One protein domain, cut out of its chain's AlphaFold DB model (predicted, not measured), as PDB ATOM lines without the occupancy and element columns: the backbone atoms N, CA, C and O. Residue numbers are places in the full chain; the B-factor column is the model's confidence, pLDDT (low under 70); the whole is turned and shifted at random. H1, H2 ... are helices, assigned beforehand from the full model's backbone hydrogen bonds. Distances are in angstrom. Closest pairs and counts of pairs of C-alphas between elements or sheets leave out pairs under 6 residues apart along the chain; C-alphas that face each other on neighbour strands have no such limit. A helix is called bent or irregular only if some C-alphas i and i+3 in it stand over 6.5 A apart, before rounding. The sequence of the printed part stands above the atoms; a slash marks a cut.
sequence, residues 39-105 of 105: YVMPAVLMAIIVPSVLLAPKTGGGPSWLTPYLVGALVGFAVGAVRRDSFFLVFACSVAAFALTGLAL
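AT A GLANCE: This is residues 39 to 105 of the 105 residues of the protein "AzlD domain-containing protein" of Streptomyces ficellus (UniProt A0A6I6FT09). Two helices, H2 and H3, pack side by side as a close hairpin, and a third helix, H1, splays away from H2 like the free arm of a V, meeting it near the V's closed end, where the long loop of residues 55 to 67 also lies. The far part of H1, residues 39 to 48, sticks out with a gap between it and the hairpin. The printed part has 67 residues with three named helices, in the order H1, H2, H3, and no named strand; the class is all helix. It is only just compact, close to loose, with a radius of gyration of the C-alphas of 12.7 A, and the C-alphas span 38 by 23 by 13 A, an outline that is only just elongated.

IN THESE COORDINATES: H1 runs from Tyr 39, with its C-alpha at (282.804, 366.441, 226.392), to Leu 54, and measures 22.5 A from first to last C-alpha. It is neither bent nor irregular, but only just: C-alphas 48 and 51 are 6.2 A apart. After residues 55 to 67, H2 holds residues 68 to 82, from C-alpha 68 at (303.285, 372.154, 245.103), and is 21.3 A long. H3, the longest helix, holds residues 87 to 104, is 25.9 A long and ends with C-alpha 104 at (311.761, 373.243, 248.386).

HOW THE PARTS SIT: H1 touches H2 with residues 53 to 54 alone, and H2 touches H1 with residues 69 to 73 alone. The closest C-alphas of the two, those of Val 53 and Tyr 69, are 5.5 A apart, while the centres are 14.0 A apart. H1 and H2 form a helical hairpin, at a shallow tilt of 31 degrees, opposite ways. H2 and H3 form a second helical hairpin, at a shallow tilt of 28 degrees, opposite ways. They touch with 31 pairs of C-alphas within 8 A, and their centres are 8.6 A apart. Their closest C-alphas, those of Gly 72 and Ser 94, are 4.5 A apart. H1 and H3 are apart. In H2 and H3 every O i to N i+4 pair is within hydrogen-bond range; in H1 11 of 12 are.

THE WHOLE: The two C-alphas farthest apart, those of Tyr 39 and Gly 61, are 38.4 A apart. The printed part has no cut and ends at Leu 105, the chain's last residue. The link from H1 to H2, with 13 residues, is long; the link from H2 to H3, with 4 residues, is tight. The mean pLDDT of the printed part is 81.0, and it is under 70 at residues 58 to 66 and 102 to 105.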
ATOM      1  N   TYR A  39     281.886 365.688 225.535       91.25
ATOM      2  CA  TYR A  39     282.804 366.441 226.392       91.25
ATOM      3  C   TYR A  39     282.409 366.426 227.871       91.25
ATOM      4  O   TYR A  39     283.151 366.950 228.700       91.25
ATOM      5  N   VAL A  40     281.286 365.799 228.232       90.12
ATOM      6  CA  VAL A  40     280.834 365.726 229.628       90.12
ATOM      7  C   VAL A  40     281.871 365.024 230.501       90.12
ATOM      8  O   VAL A  40     282.219 365.545 231.553       90.12
ATOM      9  N   MET A  41     282.423 363.887 230.066       90.12
ATOM     10  CA  MET A  41     283.437 363.179 230.855       90.12
ATOM     11  C   MET A  41     284.717 363.981 231.116       90.12
ATOM     12  O   MET A  41     285.082 364.138 232.284       90.12
ATOM     13  N   PRO A  42     285.390 364.535 230.093       89.62
ATOM     14  CA  PRO A  42     286.562 365.370 230.339       89.62
ATOM     15  C   PRO A  42     286.230 366.643 231.138       89.62
ATOM     16  O   PRO A  42     287.044 367.068 231.958       89.62
ATOM     17  N   ALA A  43     285.035 367.221 230.972       91.12
ATOM     18  CA  ALA A  43     284.602 368.377 231.758       91.12
ATOM     19  C   ALA A  43     284.391 368.035 233.241       91.12
ATOM     20  O   ALA A  43     284.858 368.767 234.111       91.12
ATOM     21  N   VAL A  44     283.734 366.910 233.538       93.06
ATOM     22  CA  VAL A  44     283.523 366.424 234.911       93.06
ATOM     23  C   VAL A  44     284.858 366.131 235.588       93.06
ATOM     24  O   VAL A  44     285.054 366.509 236.740       93.06
ATOM     25  N   LEU A  45     285.808 365.525 234.869       92.50
ATOM     26  CA  LEU A  45     287.145 365.275 235.398       92.50
ATOM     27  C   LEU A  45     287.836 366.585 235.811       92.50
ATOM     28  O   LEU A  45     288.348 366.684 236.925       92.50
ATOM     29  N   MET A  46     287.785 367.618 234.965       91.00
ATOM     30  CA  MET A  46     288.322 368.939 235.316       91.00
ATOM     31  C   MET A  46     287.565 369.591 236.475       91.00
ATOM     32  O   MET A  46     288.196 370.191 237.345       91.00
ATOM     33  N   ALA A  47     286.242 369.429 236.544       91.75
ATOM     34  CA  ALA A  47     285.433 369.940 237.649       91.75
ATOM     35  C   ALA A  47     285.802 369.310 239.004       91.75
ATOM     36  O   ALA A  47     285.611 369.945 240.035       91.75
ATOM     37  N   ILE A  48     286.357 368.094 239.011       92.19
ATOM     38  CA  ILE A  48     286.851 367.422 240.222       92.19
ATOM     39  C   ILE A  48     288.313 367.802 240.514       92.19
ATOM     40  O   ILE A  48     288.667 368.048 241.667       92.19
ATOM     41  N   ILE A  49     289.171 367.869 239.491       89.06
ATOM     42  CA  ILE A  49     290.612 368.134 239.655       89.06
ATOM     43  C   ILE A  49     290.896 369.590 240.050       89.06
ATOM     44  O   ILE A  49     291.736 369.851 240.905       89.06
ATOM     45  N   VAL A  50     290.217 370.563 239.443       90.06
ATOM     46  CA  VAL A  50     290.468 371.990 239.717       90.06
ATOM     47  C   VAL A  50     290.307 372.344 241.203       90.06
ATOM     48  O   VAL A  50     291.244 372.913 241.770       90.06
ATOM     49  N   PRO A  51     289.190 372.006 241.881       88.19
ATOM     50  CA  PRO A  51     289.060 372.285 243.305       88.19
ATOM     51  C   PRO A  51     290.046 371.474 244.146       88.19
ATOM     52  O   PRO A  51     290.570 372.019 245.110       88.19
ATOM     53  N   SER A  52     290.355 370.221 243.794       86.62
ATOM     54  CA  SER A  52     291.304 369.421 244.583       86.62
ATOM     55  C   SER A  52     292.715 370.015 244.586       86.62
ATOM     56  O   SER A  52     293.421 369.893 245.583       86.62
ATOM     57  N   VAL A  53     293.100 370.711 243.514       86.69
ATOM     58  CA  VAL A  53     294.381 371.421 243.407       86.69
ATOM     59  C   VAL A  53     294.338 372.792 244.093       86.69
ATOM     60  O   VAL A  53     295.287 373.157 244.787       86.69
ATOM     61  N   LEU A  54     293.253 373.558 243.922       83.44
ATOM     62  CA  LEU A  54     293.129 374.918 244.470       83.44
ATOM     63  C   LEU A  54     292.843 374.951 245.979       83.44
ATOM     64  O   LEU A  54     293.309 375.857 246.666       83.44
ATOM     65  N   LEU A  55     292.083 373.982 246.492       83.94
ATOM     66  CA  LEU A  55     291.743 373.845 247.917       83.94
ATOM     67  C   LEU A  55     292.729 372.937 248.666       83.94
ATOM     68  O   LEU A  55     292.492 372.599 249.827       83.94
ATOM     69  N   ALA A  56     293.819 372.518 248.016       78.75
ATOM     70  CA  ALA A  56     294.819 371.667 248.638       78.75
ATOM     71  C   ALA A  56     295.416 372.342 249.893       78.75
ATOM     72  O   ALA A  56     295.666 373.554 249.882       78.75
ATOM     73  N   PRO A  57     295.678 371.580 250.973       73.06
ATOM     74  CA  PRO A  57     296.284 372.120 252.184       73.06
ATOM     75  C   PRO A  57     297.609 372.820 251.878       73.06
ATOM     76  O   PRO A  57     298.469 372.280 251.177       73.06
ATOM     77  N   LYS A  58     297.799 374.017 252.444       69.06
ATOM     78  CA  LYS A  58     299.070 374.737 252.348       69.06
ATOM     79  C   LYS A  58     300.164 373.900 253.001       69.06
ATOM     80  O   LYS A  58     300.126 373.645 254.201       69.06
ATOM     81  N   THR A  59     301.110 373.451 252.190       62.34
ATOM     82  CA  THR A  59     302.306 372.738 252.637       62.34
ATOM     83  C   THR A  59     303.449 373.752 252.581       62.34
ATOM     84  O   THR A  59     303.789 374.201 251.492       62.34
ATOM     85  N   GLY A  60     303.959 374.184 253.739       59.72
ATOM     86  CA  GLY A  60     305.109 375.097 253.826       59.72
ATOM     87  C   GLY A  60     304.793 376.593 253.987       59.72
ATOM     88  O   GLY A  60     303.643 377.036 253.915       59.72
ATOM     89  N   GLY A  61     305.850 377.370 254.249       57.75
ATOM     90  CA  GLY A  61     305.823 378.812 254.561       57.75
ATOM     91  C   GLY A  61     305.974 379.741 253.349       57.75
ATOM     92  O   GLY A  61     306.289 380.918 253.514       57.75
ATOM     93  N   GLY A  62     305.805 379.220 252.132       60.50
ATOM     94  CA  GLY A  62     305.972 379.977 250.892       60.50
ATOM     95  C   GLY A  62     304.771 380.842 250.472       60.50
ATOM     96  O   GLY A  62     303.735 380.879 251.144       60.50
ATOM     97  N   PRO A  63     304.889 381.558 249.335       58.94
ATOM     98  CA  PRO A  63     303.856 382.467 248.849       58.94
ATOM     99  C   PRO A  63     302.526 381.739 248.620       58.94
ATOM    100  O   PRO A  63     302.467 380.721 247.937       58.94
ATOM    101  N   SER A  64     301.434 382.317 249.136       63.00
ATOM    102  CA  SER A  64     300.082 381.723 249.194       63.00
ATOM    103  C   SER A  64     299.488 381.250 247.853       63.00
ATOM    104  O   SER A  64     298.421 380.640 247.860       63.00
ATOM    105  N   TRP A  65     300.123 381.567 246.726       66.06
ATOM    106  CA  TRP A  65     299.623 381.340 245.371       66.06
ATOM    107  C   TRP A  65     300.350 380.200 244.643       66.06
ATOM    108  O   TRP A  65     299.840 379.718 243.636       66.06
ATOM    109  N   LEU A  66     301.516 379.754 245.132       69.75
ATOM    110  CA  LEU A  66     302.353 378.757 244.457       69.75
ATOM    111  C   LEU A  66     302.485 377.490 245.312       69.75
ATOM    112  O   LEU A  66     303.511 377.243 245.940       69.75
ATOM    113  N   THR A  67     301.417 376.694 245.372       77.44
ATOM    114  CA  THR A  67     301.442 375.411 246.084       77.44
ATOM    115  C   THR A  67     302.074 374.312 245.221       77.44
ATOM    116  O   THR A  67     301.901 374.320 243.996       77.44
ATOM    117  N   PRO A  68     302.745 373.312 245.827       81.44
ATOM    118  CA  PRO A  68     303.285 372.154 245.103       81.44
ATOM    119  C   PRO A  68     302.239 371.434 244.239       81.44
ATOM    120  O   PRO A  68     302.528 370.969 243.137       81.44
ATOM    121  N   TYR A  69     300.989 371.403 244.713       82.62
ATOM    122  CA  TYR A  69     299.841 370.853 243.992       82.62
ATOM    123  C   TYR A  69     299.552 371.603 242.687       82.62
ATOM    124  O   TYR A  69     299.318 370.971 241.656       82.62
ATOM    125  N   LEU A  70     299.603 372.940 242.705       86.06
ATOM    126  CA  LEU A  70     299.360 373.761 241.519       86.06
ATOM    127  C   LEU A  70     300.471 373.581 240.480       86.06
ATOM    128  O   LEU A  70     300.187 373.455 239.290       86.06
ATOM    129  N   VAL A  71     301.727 373.512 240.931       85.56
ATOM    130  CA  VAL A  71     302.877 373.291 240.043       85.56
ATOM    131  C   VAL A  71     302.812 371.901 239.407       85.56
ATOM    132  O   VAL A  71     302.950 371.785 238.189       85.56
ATOM    133  N   GLY A  72     302.527 370.855 240.190       85.00
ATOM    134  CA  GLY A  72     302.353 369.496 239.669       85.00
ATOM    135  C   GLY A  72     301.222 369.395 238.636       85.00
ATOM    136  O   GLY A  72     301.403 368.786 237.578       85.00
ATOM    137  N   ALA A  73     300.085 370.048 238.896       87.25
ATOM    138  CA  ALA A  73     298.954 370.090 237.970       87.25
ATOM    139  C   ALA A  73     299.284 370.839 236.668       87.25
ATOM    140  O   ALA A  73     298.967 370.352 235.582       87.25
ATOM    141  N   LEU A  74     299.953 371.993 236.760       88.50
ATOM    142  CA  LEU A  74     300.310 372.803 235.594       88.50
ATOM    143  C   LEU A  74     301.358 372.109 234.716       88.50
ATOM    144  O   LEU A  74     301.221 372.094 233.492       88.50
ATOM    145  N   VAL A  75     302.367 371.484 235.330       88.56
ATOM    146  CA  VAL A  75     303.378 370.692 234.613       88.56
ATOM    147  C   VAL A  75     302.731 369.478 233.950       88.56
ATOM    148  O   VAL A  75     302.970 369.238 232.768       88.56
ATOM    149  N   GLY A  76     301.863 368.750 234.659       86.75
ATOM    150  CA  GLY A  76     301.110 367.635 234.078       86.75
ATOM    151  C   GLY A  76     300.260 368.068 232.879       86.75
ATOM    152  O   GLY A  76     300.300 367.426 231.828       86.75
ATOM    153  N   PHE A  77     299.554 369.194 232.988       87.56
ATOM    154  CA  PHE A  77     298.760 369.749 231.891       87.56
ATOM    155  C   PHE A  77     299.626 370.151 230.688       87.56
ATOM    156  O   PHE A  77     299.318 369.774 229.557       87.56
ATOM    157  N   ALA A  78     300.736 370.859 230.917       89.12
ATOM    158  CA  ALA A  78     301.648 371.286 229.857       89.12
ATOM    159  C   ALA A  78     302.283 370.089 229.129       89.12
ATOM    160  O   ALA A  78     302.295 370.043 227.898       89.12
ATOM    161  N   VAL A  79     302.756 369.086 229.873       86.62
ATOM    162  CA  VAL A  79     303.354 367.873 229.296       86.62
ATOM    163  C   VAL A  79     302.301 367.049 228.555       86.62
ATOM    164  O   VAL A  79     302.583 366.574 227.456       86.62
ATOM    165  N   GLY A  80     301.082 366.930 229.089       83.38
ATOM    166  CA  GLY A  80     299.979 366.223 228.428       83.38
ATOM    167  C   GLY A  80     299.491 366.907 227.149       83.38
ATOM    168  O   GLY A  80     299.131 366.230 226.186       83.38
ATOM    169  N   ALA A  81     299.540 368.241 227.090       85.88
ATOM    170  CA  ALA A  81     299.205 368.999 225.886       85.88
ATOM    171  C   ALA A  81     300.225 368.786 224.751       85.88
ATOM    172  O   ALA A  81     299.847 368.783 223.575       85.88
ATOM    173  N   VAL A  82     301.502 368.591 225.098       85.44
ATOM    174  CA  VAL A  82     302.597 368.384 224.137       85.44
ATOM    175  C   VAL A  82     302.739 366.911 223.748       85.44
ATOM    176  O   VAL A  82     302.872 366.601 222.566       85.44
ATOM    177  N   ARG A  83     302.691 365.989 224.716       78.88
ATOM    178  CA  ARG A  83     302.874 364.544 224.515       78.88
ATOM    179  C   ARG A  83     301.599 363.773 224.850       78.88
ATOM    180  O   ARG A  83     301.491 363.151 225.906       78.88
ATOM    181  N   ARG A  84     300.661 363.774 223.899       75.69
ATOM    182  CA  ARG A  84     299.365 363.078 224.013       75.69
ATOM    183  C   ARG A  84     299.496 361.553 224.135       75.69
ATOM    184  O   ARG A  84     298.617 360.922 224.708       75.69
ATOM    185  N   ASP A  85     300.610 360.982 223.675       76.06
ATOM    186  CA  ASP A  85     300.786 359.527 223.559       76.06
ATOM    187  C   ASP A  85     301.475 358.878 224.772       76.06
ATOM    188  O   ASP A  85     301.636 357.662 224.829       76.06
ATOM    189  N   SER A  86     301.935 359.665 225.752       79.94
ATOM    190  CA  SER A  86     302.789 359.166 226.842       79.94
ATOM    191  C   SER A  86     302.230 359.503 228.223       79.94
ATOM    192  O   SER A  86     302.796 360.325 228.945       79.94
ATOM    193  N   PHE A  87     301.159 358.813 228.628       82.56
ATOM    194  CA  PHE A  87     300.562 358.949 229.968       82.56
ATOM    195  C   PHE A  87     301.597 358.790 231.092       82.56
ATOM    196  O   PHE A  87     301.614 359.564 232.046       82.56
ATOM    197  N   PHE A  88     302.512 357.827 230.945       85.62
ATOM    198  CA  PHE A  88     303.551 357.568 231.941       85.62
ATOM    199  C   PHE A  88     304.500 358.759 232.125       85.62
ATOM    200  O   PHE A  88     304.926 359.048 233.237       85.62
ATOM    201  N   LEU A  89     304.794 359.489 231.044       84.81
ATOM    202  CA  LEU A  89     305.672 360.657 231.075       84.81
ATOM    203  C   LEU A  89     304.963 361.848 231.728       84.81
ATOM    204  O   LEU A  89     305.551 362.519 232.571       84.81
ATOM    205  N   VAL A  90     303.684 362.059 231.408       85.62
ATOM    206  CA  VAL A  90     302.842 363.072 232.066       85.62
ATOM    207  C   VAL A  90     302.789 362.835 233.575       85.62
ATOM    208  O   VAL A  90     303.005 363.766 234.350       85.62
ATOM    209  N   PHE A  91     302.552 361.587 233.984       85.50
ATOM    210  CA  PHE A  91     302.498 361.199 235.389       85.50
ATOM    211  C   PHE A  91     303.855 361.351 236.088       85.50
ATOM    212  O   PHE A  91     303.940 361.946 237.158       85.50
ATOM    213  N   ALA A  92     304.939 360.872 235.472       88.12
ATOM    214  CA  ALA A  92     306.278 361.005 236.038       88.12
ATOM    215  C   ALA A  92     306.687 362.477 236.205       88.12
ATOM    216  O   ALA A  92     307.206 362.851 237.254       88.12
ATOM    217  N   CYS A  93     306.413 363.330 235.211       85.50
ATOM    218  CA  CYS A  93     306.718 364.759 235.286       85.50
ATOM    219  C   CYS A  93     305.881 365.490 236.342       85.50
ATOM    220  O   CYS A  93     306.431 366.329 237.054       85.50
ATOM    221  N   SER A  94     304.583 365.191 236.466       84.56
ATOM    222  CA  SER A  94     303.732 365.840 237.473       84.56
ATOM    223  C   SER A  94     304.136 365.451 238.897       84.56
ATOM    224  O   SER A  94     304.257 366.326 239.754       84.56
ATOM    225  N   VAL A  95     304.431 364.168 239.136       86.12
ATOM    226  CA  VAL A  95     304.917 363.669 240.433       86.12
ATOM    227  C   VAL A  95     306.297 364.236 240.755       86.12
ATOM    228  O   VAL A  95     306.514 364.694 241.874       86.12
ATOM    229  N   ALA A  96     307.215 364.267 239.787       86.25
ATOM    230  CA  ALA A  96     308.536 364.858 239.983       86.25
ATOM    231  C   ALA A  96     308.439 366.353 240.322       86.25
ATOM    232  O   ALA A  96     309.090 366.811 241.258       86.25
ATOM    233  N   ALA A  97     307.590 367.109 239.620       84.94
ATOM    234  CA  ALA A  97     307.372 368.525 239.901       84.94
ATOM    235  C   ALA A  97     306.770 368.755 241.295       84.94
ATOM    236  O   ALA A  97     307.224 369.646 242.018       84.94
ATOM    237  N   PHE A  98     305.799 367.931 241.699       84.19
ATOM    238  CA  PHE A  98     305.228 367.968 243.045       84.19
ATOM    239  C   PHE A  98     306.279 367.658 244.120       84.19
ATOM    240  O   PHE A  98     306.404 368.399 245.088       84.19
ATOM    241  N   ALA A  99     307.067 366.596 243.939       81.88
ATOM    242  CA  ALA A  99     308.081 366.182 244.904       81.88
ATOM    243  C   ALA A  99     309.196 367.227 245.056       81.88
ATOM    244  O   ALA A  99     309.605 367.532 246.172       81.88
ATOM    245  N   LEU A 100     309.657 367.815 243.946       80.94
ATOM    246  CA  LEU A 100     310.693 368.852 243.957       80.94
ATOM    247  C   LEU A 100     310.219 370.137 244.639       80.94
ATOM    248  O   LEU A 100     310.969 370.741 245.399       80.94
ATOM    249  N   THR A 101     308.976 370.553 244.388       75.75
ATOM    250  CA  THR A 101     308.416 371.762 245.011       75.75
ATOM    251  C   THR A 101     308.005 371.536 246.458       75.75
ATOM    252  O   THR A 101     308.192 372.431 247.271       75.75
ATOM    253  N   GLY A 102     307.526 370.341 246.812       67.00
ATOM    254  CA  GLY A 102     307.234 369.962 248.195       67.00
ATOM    255  C   GLY A 102     308.476 369.796 249.077       67.00
ATOM    256  O   GLY A 102     308.354 369.870 250.292       67.00
ATOM    257  N   LEU A 103     309.660 369.584 248.490       65.12
ATOM    258  CA  LEU A 103     310.940 369.562 249.213       65.12
ATOM    259  C   LEU A 103     311.560 370.967 249.357       65.12
ATOM    260  O   LEU A 103     312.408 371.180 250.218       65.12
ATOM    261  N   ALA A 104     311.177 371.904 248.485       59.38
ATOM    262  CA  ALA A 104     311.761 373.243 248.386       59.38
ATOM    263  C   ALA A 104     310.965 374.346 249.121       59.38
ATOM    264  O   ALA A 104     311.449 375.478 249.192       59.38
ATOM    265  N   LEU A 105     309.765 374.040 249.631       53.16
ATOM    266  CA  LEU A 105     308.814 374.948 250.301       53.16
ATOM    267  C   LEU A 105     308.492 374.477 251.724       53.16
ATOM    268  O   LEU A 105     308.209 375.357 252.574       53.16
TER     269      LEU A 105